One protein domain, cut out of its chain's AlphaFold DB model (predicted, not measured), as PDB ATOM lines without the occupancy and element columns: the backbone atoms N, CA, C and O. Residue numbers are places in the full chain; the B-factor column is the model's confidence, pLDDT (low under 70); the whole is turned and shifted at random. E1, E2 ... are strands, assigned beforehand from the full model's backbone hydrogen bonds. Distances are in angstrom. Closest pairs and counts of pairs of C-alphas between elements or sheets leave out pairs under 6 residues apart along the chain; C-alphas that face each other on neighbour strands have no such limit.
ATOM      1  N   HIS A 114     -92.412 -15.936-129.480       88.44
ATOM      2  CA  HIS A 114     -91.363 -15.040-128.998       88.44
ATOM      3  C   HIS A 114     -90.026 -15.137-129.738       88.44
ATOM      4  O   HIS A 114     -89.087 -14.438-129.355       88.44
ATOM      5  N   ARG A 115     -89.930 -15.928-130.816       89.19
ATOM      6  CA  ARG A 115     -88.733 -15.964-131.653       89.19
ATOM      7  C   ARG A 115     -88.513 -14.595-132.291       89.19
ATOM      8  O   ARG A 115     -89.446 -13.985-132.810       89.19
ATOM      9  N   VAL A 116     -87.275 -14.114-132.251       89.88
ATOM     10  CA  VAL A 116     -86.895 -12.851-132.888       89.88
ATOM     11  C   VAL A 116     -86.477 -13.129-134.325       89.88
ATOM     12  O   VAL A 116     -85.638 -13.993-134.577       89.88
ATOM     13  N   VAL A 117     -87.059 -12.390-135.264       89.00
ATOM     14  CA  VAL A 117     -86.687 -12.397-136.681       89.00
ATOM     15  C   VAL A 117     -86.223 -11.012-137.097       89.00
ATOM     16  O   VAL A 117     -86.727  -9.993-136.628       89.00
ATOM     17  N   ARG A 118     -85.253 -10.963-138.006       91.12
ATOM     18  CA  ARG A 118     -84.661  -9.716-138.496       91.12
ATOM     19  C   ARG A 118     -85.099  -9.503-139.933       91.12
ATOM     20  O   ARG A 118     -84.896 -10.388-140.757       91.12
ATOM     21  N   ARG A 119     -85.713  -8.360-140.252       90.31
ATOM     22  CA  ARG A 119     -86.231  -8.079-141.604       90.31
ATOM     23  C   ARG A 119     -85.921  -6.655-142.047       90.31
ATOM     24  O   ARG A 119     -86.030  -5.719-141.261       90.31
ATOM     25  N   LYS A 120     -85.605  -6.487-143.331       92.25
ATOM     26  CA  LYS A 120     -85.599  -5.183-144.004       92.25
ATOM     27  C   LYS A 120     -86.979  -4.913-144.573       92.25
ATOM     28  O   LYS A 120     -87.466  -5.683-145.402       92.25
ATOM     29  N   ILE A 121     -87.612  -3.823-144.165       89.06
ATOM     30  CA  ILE A 121     -88.881  -3.413-144.766       89.06
ATOM     31  C   ILE A 121     -88.569  -2.553-145.984       89.06
ATOM     32  O   ILE A 121     -87.913  -1.518-145.880       89.06
ATOM     33  N   CYS A 122     -89.013  -2.991-147.161       89.94
ATOM     34  CA  CYS A 122     -88.813  -2.216-148.376       89.94
ATOM     35  C   CYS A 122     -89.548  -0.876-148.262       89.94
ATOM     36  O   CYS A 122     -90.774  -0.849-148.250       89.94
ATOM     37  N   ARG A 123     -88.817   0.242-148.241       89.69
ATOM     38  CA  ARG A 123     -89.409   1.591-148.153       89.69
ATOM     39  C   ARG A 123     -90.262   1.990-149.361       89.69
ATOM     40  O   ARG A 123     -91.009   2.955-149.280       89.69
ATOM     41  N   PHE A 124     -90.144   1.266-150.474       89.44
ATOM     42  CA  PHE A 124     -90.946   1.509-151.671       89.44
ATOM     43  C   PHE A 124     -92.275   0.743-151.654       89.44
ATOM     44  O   PHE A 124     -93.322   1.335-151.884       89.44
ATOM     45  N   CYS A 125     -92.255  -0.565-151.367       86.06
ATOM     46  CA  CYS A 125     -93.453  -1.416-151.459       86.06
ATOM     47  C   CYS A 125     -93.958  -1.968-150.112       86.06
ATOM     48  O   CYS A 125     -94.902  -2.755-150.091       86.06
ATOM     49  N   GLY A 126     -93.291  -1.653-149.001       81.31
ATOM     50  CA  GLY A 126     -93.650  -2.080-147.643       81.31
ATOM     51  C   GLY A 126     -93.423  -3.564-147.328       81.31
ATOM     52  O   GLY A 126     -93.724  -4.006-146.222       81.31
ATOM     53  N   LYS A 127     -92.911  -4.366-148.268       85.81
ATOM     54  CA  LYS A 127     -92.759  -5.815-148.060       85.81
ATOM     55  C   LYS A 127     -91.513  -6.159-147.237       85.81
ATOM     56  O   LYS A 127     -90.472  -5.521-147.431       85.81
ATOM     57  N   PRO A 128     -91.595  -7.175-146.359       87.25
ATOM     58  CA  PRO A 128     -90.449  -7.642-145.594       87.25
ATOM     59  C   PRO A 128     -89.482  -8.421-146.492       87.25
ATOM     60  O   PRO A 128     -89.892  -9.247-147.301       87.25
ATOM     61  N   ASN A 129     -88.191  -8.179-146.323       88.56
ATOM     62  CA  ASN A 129     -87.088  -8.859-146.997       88.56
ATOM     63  C   ASN A 129     -86.073  -9.328-145.948       88.56
ATOM     64  O   ASN A 129     -86.127  -8.899-144.790       88.56
ATOM     65  N   LYS A 130     -85.155 -10.214-146.333       90.00
ATOM     66  CA  LYS A 130     -84.096 -10.680-145.433       90.00
ATOM     67  C   LYS A 130     -83.051  -9.575-145.205       90.00
ATOM     68  O   LYS A 130     -82.894  -8.707-146.068       90.00
ATOM     69  N   PRO A 131     -82.320  -9.583-144.079       91.69
ATOM     70  CA  PRO A 131     -81.268  -8.601-143.808       91.69
ATOM     71  C   PRO A 131     -80.174  -8.556-144.887       91.69
ATOM     72  O   PRO A 131     -79.680  -7.485-145.234       91.69
ATOM     73  N   GLU A 132     -79.819  -9.708-145.450       91.31
ATOM     74  CA  GLU A 132     -78.793  -9.862-146.484       91.31
ATOM     75  C   GLU A 132     -79.264  -9.487-147.900       91.31
ATOM     76  O   GLU A 132     -78.434  -9.333-148.802       91.31
ATOM     77  N   ASP A 133     -80.572  -9.297-148.110       92.25
ATOM     78  CA  ASP A 133     -81.108  -8.952-149.425       92.25
ATOM     79  C   ASP A 133     -80.620  -7.550-149.841       92.25
ATOM     80  O   ASP A 133     -80.832  -6.548-149.149       92.25
ATOM     81  N   LYS A 134     -79.950  -7.481-151.000       95.00
ATOM     82  CA  LYS A 134     -79.502  -6.220-151.623       95.00
ATOM     83  C   LYS A 134     -80.623  -5.525-152.391       95.00
ATOM     84  O   LYS A 134     -80.600  -4.309-152.528       95.00
ATOM     85  N   PHE A 135     -81.600  -6.292-152.866       95.38
ATOM     86  CA  PHE A 135     -82.758  -5.809-153.609       95.38
ATOM     87  C   PHE A 135     -84.030  -6.416-153.030       95.38
ATOM     88  O   PHE A 135     -84.031  -7.561-152.578       95.38
ATOM     89  N   CYS A 136     -85.122  -5.660-153.064       91.12
ATOM     90  CA  CYS A 136     -86.432  -6.155-152.683       91.12
ATOM     91  C   CYS A 136     -86.847  -7.275-153.636       91.12
ATOM     92  O   CYS A 136     -86.968  -7.040-154.837       91.12
ATOM     93  N   LYS A 137     -87.164  -8.455-153.104       89.00
ATOM     94  CA  LYS A 137     -87.566  -9.634-153.895       89.00
ATOM     95  C   LYS A 137     -88.868  -9.456-154.673       89.00
ATOM     96  O   LYS A 137     -89.216 -10.289-155.494       89.00
ATOM     97  N   TYR A 138     -89.597  -8.380-154.395       84.56
ATOM     98  CA  TYR A 138     -90.937  -8.157-154.928       84.56
ATOM     99  C   TYR A 138     -91.037  -6.966-155.873       84.56
ATOM    100  O   TYR A 138     -91.934  -6.922-156.705       84.56
ATOM    101  N   CYS A 139     -90.169  -5.967-155.713       89.06
ATOM    102  CA  CYS A 139     -90.210  -4.748-156.522       89.06
ATOM    103  C   CYS A 139     -88.823  -4.287-156.984       89.06
ATOM    104  O   CYS A 139     -88.702  -3.181-157.498       89.06
ATOM    105  N   PHE A 140     -87.778  -5.085-156.732       92.94
ATOM    106  CA  PHE A 140     -86.377  -4.837-157.099       92.94
ATOM    107  C   PHE A 140     -85.767  -3.527-156.580       92.94
ATOM    108  O   PHE A 140     -84.660  -3.155-156.958       92.94
ATOM    109  N   PHE A 141     -86.460  -2.844-155.669       93.00
ATOM    110  CA  PHE A 141     -85.956  -1.643-155.021       93.00
ATOM    111  C   PHE A 141     -84.672  -1.949-154.245       93.00
ATOM    112  O   PHE A 141     -84.582  -2.983-153.588       93.00
ATOM    113  N   ASP A 142     -83.697  -1.048-154.301       95.25
ATOM    114  CA  ASP A 142     -82.417  -1.202-153.615       95.25
ATOM    115  C   ASP A 142     -82.581  -1.151-152.087       95.25
ATOM    116  O   ASP A 142     -83.098  -0.184-151.525       95.25
ATOM    117  N   LEU A 143     -82.138  -2.208-151.411       94.88
ATOM    118  CA  LEU A 143     -82.210  -2.376-149.960       94.88
ATOM    119  C   LEU A 143     -80.835  -2.322-149.288       94.88
ATOM    120  O   LEU A 143     -80.734  -2.633-148.097       94.88
ATOM    121  N   ARG A 144     -79.767  -1.957-150.007       92.69
ATOM    122  CA  ARG A 144     -78.414  -1.866-149.432       92.69
ATOM    123  C   ARG A 144     -78.366  -0.906-148.246       92.69
ATOM    124  O   ARG A 144     -77.826  -1.280-147.210       92.69
ATOM    125  N   ASP A 145     -79.060   0.222-148.358       90.12
ATOM    126  CA  ASP A 145     -79.184   1.230-147.296       90.12
ATOM    127  C   ASP A 145     -80.424   1.016-146.408       90.12
ATOM    128  O   ASP A 145     -80.799   1.882-145.621       90.12
ATOM    129  N   GLY A 146     -81.130  -0.106-146.576       87.38
ATOM    130  CA  GLY A 146     -82.322  -0.420-145.798       87.38
ATOM    131  C   GLY A 146     -81.966  -0.844-144.376       87.38
ATOM    132  O   GLY A 146     -81.167  -1.762-144.181       87.38
ATOM    133  N   GLU A 147     -82.600  -0.228-143.381       89.12
ATOM    134  CA  GLU A 147     -82.446  -0.640-141.988       89.12
ATOM    135  C   GLU A 147     -83.092  -2.007-141.736       89.12
ATOM    136  O   GLU A 147     -84.141  -2.354-142.290       89.12
ATOM    137  N   THR A 148     -82.438  -2.799-140.889       91.69
ATOM    138  CA  THR A 148     -82.969  -4.080-140.426       91.69
ATOM    139  C   THR A 148     -83.676  -3.867-139.102       91.69
ATOM    140  O   THR A 148     -83.069  -3.391-138.148       91.69
ATOM    141  N   VAL A 149     -84.938  -4.268-139.045       90.19
ATOM    142  CA  VAL A 149     -85.770  -4.186-137.849       90.19
ATOM    143  C   VAL A 149     -85.868  -5.571-137.219       90.19
ATOM    144  O   VAL A 149     -86.020  -6.578-137.923       90.19
ATOM    145  N   GLU A 150     -85.760  -5.624-135.893       92.75
ATOM    146  CA  GLU A 150     -86.027  -6.827-135.112       92.75
ATOM    147  C   GLU A 150     -87.513  -6.900-134.784       92.75
ATOM    148  O   GLU A 150     -88.099  -5.969-134.228       92.75
ATOM    149  N   PHE A 151     -88.118  -8.023-135.140       90.94
ATOM    150  CA  PHE A 151     -89.505  -8.315-134.848       90.94
ATOM    151  C   PHE A 151     -89.578  -9.529-133.944       90.94
ATOM    152  O   PHE A 151     -88.961 -10.558-134.218       90.94
ATOM    153  N   GLN A 152     -90.389  -9.432-132.904       91.50
ATOM    154  CA  GLN A 152     -90.793 -10.586-132.130       91.50
ATOM    155  C   GLN A 152     -92.001 -11.237-132.805       91.50
ATOM    156  O   GLN A 152     -93.004 -10.574-133.081       91.50
ATOM    157  N   LEU A 153     -91.888 -12.533-133.082       90.31
ATOM    158  CA  LEU A 153     -92.987 -13.354-133.565       90.31
ATOM    159  C   LEU A 153     -93.910 -13.708-132.403       90.31
ATOM    160  O   LEU A 153     -93.478 -14.188-131.354       90.31
ATOM    161  N   ASP A 154     -95.197 -13.500-132.609       89.19
ATOM    162  CA  ASP A 154     -96.241 -13.923-131.691       89.19
ATOM    163  C   ASP A 154     -97.430 -14.455-132.494       89.19
ATOM    164  O   ASP A 154     -97.495 -14.339-133.721       89.19
ATOM    165  N   TYR A 155     -98.385 -15.048-131.795       85.81
ATOM    166  CA  TYR A 155     -99.614 -15.557-132.380       85.81
ATOM    167  C   TYR A 155    -100.761 -14.901-131.639       85.81
ATOM    168  O   TYR A 155    -101.061 -15.261-130.500       85.81
ATOM    169  N   ALA A 156    -101.339 -13.884-132.271       74.44
ATOM    170  CA  ALA A 156    -102.443 -13.142-131.701       74.44
ATOM    171  C   ALA A 156    -103.727 -13.961-131.837       74.44
ATOM    172  O   ALA A 156    -104.075 -14.403-132.937       74.44
ATOM    173  N   ASP A 157    -104.437 -14.114-130.723       67.31
ATOM    174  CA  ASP A 157    -105.802 -14.615-130.732       67.31
ATOM    175  C   ASP A 157    -106.694 -13.505-131.301       67.31
ATOM    176  O   ASP A 157    -106.637 -12.349-130.867       67.31
ATOM    177  N   ALA A 158    -107.477 -13.805-132.339       51.25
ATOM    178  CA  ALA A 158    -108.382 -12.805-132.898       51.25
ATOM    179  C   ALA A 158    -109.510 -12.547-131.898       51.25
ATOM    180  O   ALA A 158    -110.527 -13.233-131.930       51.25
ATOM    181  N   GLN A 159    -109.322 -11.514-131.071       49.97
ATOM    182  CA  GLN A 159    -110.238 -11.054-130.027       49.97
ATOM    183  C   GLN A 159    -110.271 -12.037-128.846       49.97
ATOM    184  O   GLN A 159    -110.660 -13.187-129.021       49.97
ATOM    185  N   ASP A 160    -109.911 -11.568-127.646       51.09
ATOM    186  CA  ASP A 160    -109.728 -12.278-126.354       51.09
ATOM    187  C   ASP A 160    -110.911 -13.143-125.831       51.09
ATOM    188  O   ASP A 160    -111.063 -13.368-124.632       51.09
ATOM    189  N   LYS A 161    -111.809 -13.621-126.695       49.22
ATOM    190  CA  LYS A 161    -113.013 -14.389-126.362       49.22
ATOM    191  C   LYS A 161    -113.100 -15.752-127.053       49.22
ATOM    192  O   LYS A 161    -113.981 -16.526-126.689       49.22
ATOM    193  N   ASN A 162    -112.222 -16.080-128.009       50.09
ATOM    194  CA  ASN A 162    -112.168 -17.429-128.587       50.09
ATOM    195  C   ASN A 162    -110.716 -17.935-128.759       50.09
ATOM    196  O   ASN A 162    -110.087 -17.635-129.773       50.09
ATOM    197  N   PRO A 163    -110.195 -18.757-127.825       53.31
ATOM    198  CA  PRO A 163    -108.795 -19.210-127.798       53.31
ATOM    199  C   PRO A 163    -108.414 -20.174-128.937       53.31
ATOM    200  O   PRO A 163    -107.295 -20.678-128.987       53.31
ATOM    201  N   LYS A 164    -109.352 -20.491-129.838       58.47
ATOM    202  CA  LYS A 164    -109.141 -21.436-130.940       58.47
ATOM    203  C   LYS A 164    -108.632 -20.785-132.221       58.47
ATOM    204  O   LYS A 164    -108.344 -21.512-133.162       58.47
ATOM    205  N   ILE A 165    -108.576 -19.456-132.300       64.00
ATOM    206  CA  ILE A 165    -108.337 -18.768-133.565       64.00
ATOM    207  C   ILE A 165    -107.068 -17.927-133.483       64.00
ATOM    208  O   ILE A 165    -107.064 -16.874-132.849       64.00
ATOM    209  N   LYS A 166    -106.007 -18.379-134.156       77.62
ATOM    210  CA  LYS A 166    -104.665 -17.796-134.043       77.62
ATOM    211  C   LYS A 166    -104.197 -17.212-135.368       77.62
ATOM    212  O   LYS A 166    -104.430 -17.774-136.437       77.62
ATOM    213  N   GLN A 167    -103.522 -16.075-135.293       84.50
ATOM    214  CA  GLN A 167    -102.910 -15.402-136.432       84.50
ATOM    215  C   GLN A 167    -101.465 -15.058-136.094       84.50
ATOM    216  O   GLN A 167    -101.206 -14.365-135.110       84.50
ATOM    217  N   ALA A 168    -100.528 -15.497-136.933       88.50
ATOM    218  CA  ALA A 168     -99.131 -15.110-136.794       88.50
ATOM    219  C   ALA A 168     -98.972 -13.599-137.016       88.50
ATOM    220  O   ALA A 168     -99.477 -13.038-138.004       88.50
ATOM    221  N   VAL A 169     -98.276 -12.950-136.086       89.88
ATOM    222  CA  VAL A 169     -98.007 -11.514-136.092       89.88
ATOM    223  C   VAL A 169     -96.548 -11.227-135.785       89.88
ATOM    224  O   VAL A 169     -95.905 -11.939-135.018       89.88
ATOM    225  N   LEU A 170     -96.042 -10.145-136.363       89.50
ATOM    226  CA  LEU A 170     -94.759  -9.561-136.003       89.50
ATOM    227  C   LEU A 170     -94.987  -8.274-135.224       89.50
ATOM    228  O   LEU A 170     -95.812  -7.447-135.616       89.50
ATOM    229  N   GLN A 171     -94.236  -8.092-134.146       89.81
ATOM    230  CA  GLN A 171     -94.235  -6.865-133.360       89.81
ATOM    231  C   GLN A 171     -92.803  -6.359-133.206       89.81
ATOM    232  O   GLN A 171     -91.951  -7.081-132.692       89.81
ATOM    233  N   ALA A 172     -92.532  -5.130-133.647       86.75
ATOM    234  CA  ALA A 172     -91.305  -4.432-133.269       86.75
ATOM    235  C   ALA A 172     -91.549  -3.633-131.973       86.75
ATOM    236  O   ALA A 172     -92.700  -3.311-131.668       86.75
ATOM    237  N   PRO A 173     -90.500  -3.268-131.214       80.12
ATOM    238  CA  PRO A 173     -90.652  -2.589-129.922       80.12
ATOM    239  C   PRO A 173     -91.459  -1.285-129.977       80.12
ATOM    240  O   PRO A 173     -92.117  -0.915-129.010       80.12
ATOM    241  N   THR A 174     -91.398  -0.583-131.108       77.19
ATOM    242  CA  THR A 174     -91.986   0.748-131.301       77.19
ATOM    243  C   THR A 174     -93.156   0.761-132.284       77.19
ATOM    244  O   THR A 174     -93.690   1.832-132.565       77.19
ATOM    245  N   THR A 175     -93.561  -0.394-132.821       75.94
ATOM    246  CA  THR A 175     -94.630  -0.477-133.825       75.94
ATOM    247  C   THR A 175     -95.817  -1.277-133.317       75.94
ATOM    248  O   THR A 175     -95.704  -2.143-132.449       75.94
ATOM    249  N   GLU A 176     -96.971  -1.030-133.926       84.75
ATOM    250  CA  GLU A 176     -98.132  -1.898-133.769       84.75
ATOM    251  C   GLU A 176     -97.840  -3.319-134.281       84.75
ATOM    252  O   GLU A 176     -96.900  -3.556-135.052       84.75
ATOM    253  N   LYS A 177     -98.663  -4.279-133.844       88.94
ATOM    254  CA  LYS A 177     -98.618  -5.662-134.330       88.94
ATOM    255  C   LYS A 177     -99.018  -5.705-135.806       88.94
ATOM    256  O   LYS A 177    -100.042  -5.151-136.193       88.94
ATOM    257  N   LEU A 178     -98.259  -6.424-136.623       89.56
ATOM    258  CA  LEU A 178     -98.544  -6.611-138.045       89.56
ATOM    259  C   LEU A 178     -98.879  -8.073-138.337       89.56
ATOM    260  O   LEU A 178     -98.136  -8.974-137.960       89.56
ATOM    261  N   LYS A 179     -99.982  -8.317-139.046       89.88
ATOM    262  CA  LYS A 179    -100.396  -9.650-139.498       89.88
ATOM    263  C   LYS A 179     -99.534 -10.130-140.654       89.88
ATOM    264  O   LYS A 179     -99.464  -9.470-141.695       89.88
ATOM    265  N   ILE A 180     -98.969 -11.323-140.508       88.12
ATOM    266  CA  ILE A 180     -98.270 -12.010-141.594       88.12
ATOM    267  C   ILE A 180     -99.315 -12.671-142.498       88.12
ATOM    268  O   ILE A 180    -100.144 -13.450-142.033       88.12
ATOM    269  N   CYS A 181     -99.296 -12.373-143.797       85.81
ATOM    270  CA  CYS A 181    -100.129 -13.102-144.748       85.81
ATOM    271  C   CYS A 181     -99.603 -14.541-144.915       85.81
ATOM    272  O   CYS A 181     -98.464 -14.690-145.360       85.81
ATOM    273  N   PRO A 182    -100.413 -15.586-144.665       80.50
ATOM    274  CA  PRO A 182     -99.956 -16.976-144.764       80.50
ATOM    275  C   PRO A 182     -99.669 -17.426-146.206       80.50
ATOM    276  O   PRO A 182     -98.992 -18.426-146.404       80.50
ATOM    277  N   ASN A 183    -100.164 -16.699-147.214       82.19
ATOM    278  CA  ASN A 183     -99.950 -17.038-148.623       82.19
ATOM    279  C   ASN A 183     -98.755 -16.319-149.258       82.19
ATOM    280  O   ASN A 183     -98.103 -16.879-150.125       82.19
ATOM    281  N   CYS A 184     -98.471 -15.069-148.875       81.19
ATOM    282  CA  CYS A 184     -97.427 -14.281-149.549       81.19
ATOM    283  C   CYS A 184     -96.425 -13.594-148.613       81.19
ATOM    284  O   CYS A 184     -95.590 -12.820-149.085       81.19
ATOM    285  N   GLY A 185     -96.534 -13.797-147.296       81.25
ATOM    286  CA  GLY A 185     -95.620 -13.246-146.290       81.25
ATOM    287  C   GLY A 185     -95.690 -11.727-146.088       81.25
ATOM    288  O   GLY A 185     -94.961 -11.188-145.261       81.25
ATOM    289  N   ALA A 186     -96.551 -11.007-146.818       86.19
ATOM    290  CA  ALA A 186     -96.707  -9.563-146.646       86.19
ATOM    291  C   ALA A 186     -97.158  -9.219-145.216       86.19
ATOM    292  O   ALA A 186     -98.012  -9.914-144.661       86.19
ATOM    293  N   LEU A 187     -96.624  -8.130-144.656       88.56
ATOM    294  CA  LEU A 187     -97.034  -7.595-143.357       88.56
ATOM    295  C   LEU A 187     -98.209  -6.641-143.545       88.56
ATOM    296  O   LEU A 187     -98.138  -5.718-144.349       88.56
ATOM    297  N   ASN A 188     -99.298  -6.879-142.828       88.81
ATOM    298  CA  ASN A 188    -100.540  -6.122-142.947       88.81
ATOM    299  C   ASN A 188    -100.882  -5.509-141.593       88.81
ATOM    300  O   ASN A 188    -100.524  -6.069-140.558       88.81
ATOM    301  N   ASN A 189    -101.620  -4.403-141.591       89.88
ATOM    302  CA  ASN A 189    -102.089  -3.799-140.347       89.88
ATOM    303  C   ASN A 189    -102.917  -4.812-139.541       89.88
ATOM    304  O   ASN A 189    -103.584  -5.684-140.113       89.88
TER     305      ASN A 189
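AT A GLANCE: This is residues 114 to 189 of the 274 residues of an uncharacterized protein of Subdoligranulum sp. CAG:314 (UniProt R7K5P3). With little regular structure, this is one strongly twisted sheet, curled like part of a barrel; unnamed residues 122 to 147 gather at one end, and residues 159 to 164, between E2 and E3, stick out at the other. The 76 printed residues include five named strands, E1 to E5, a meander, each the antiparallel neighbour of the one before; the class is all strand, with 28 residues in named elements. It is only just compact, close to loose, radius of gyration of the C-alphas 13.4 A, spanning 43 by 23 by 17 A.

HOW THE PARTS SIT: E2, residues 148 to 157, pairs staggered: N 117 of E1, residues 116 to 121, is 2.8 A from O 151, and N 154 is 3.0 A from O 169 of E3, residues 166 to 171. N 178 of E4, residues 178 to 180, is 2.8 A from O 170; N 188 of E5, residues 187 to 189, is 2.8 A from O 179. Edge strands E1 and E5 are apart.

IN THESE COORDINATES: E2 is 27.0 A long, E1 15.3 A. C-alpha 116 is at (-86.895, -12.851, -132.888), C-alpha 189 at (-102.089, -3.799, -140.347).

THE WHOLE: The farthest C-alphas, Arg 144 and Lys 161, are 43.4 A apart. The printed part has no cut; E1 to E2 is a long link. Residues 157 to 165 have pLDDT under 70.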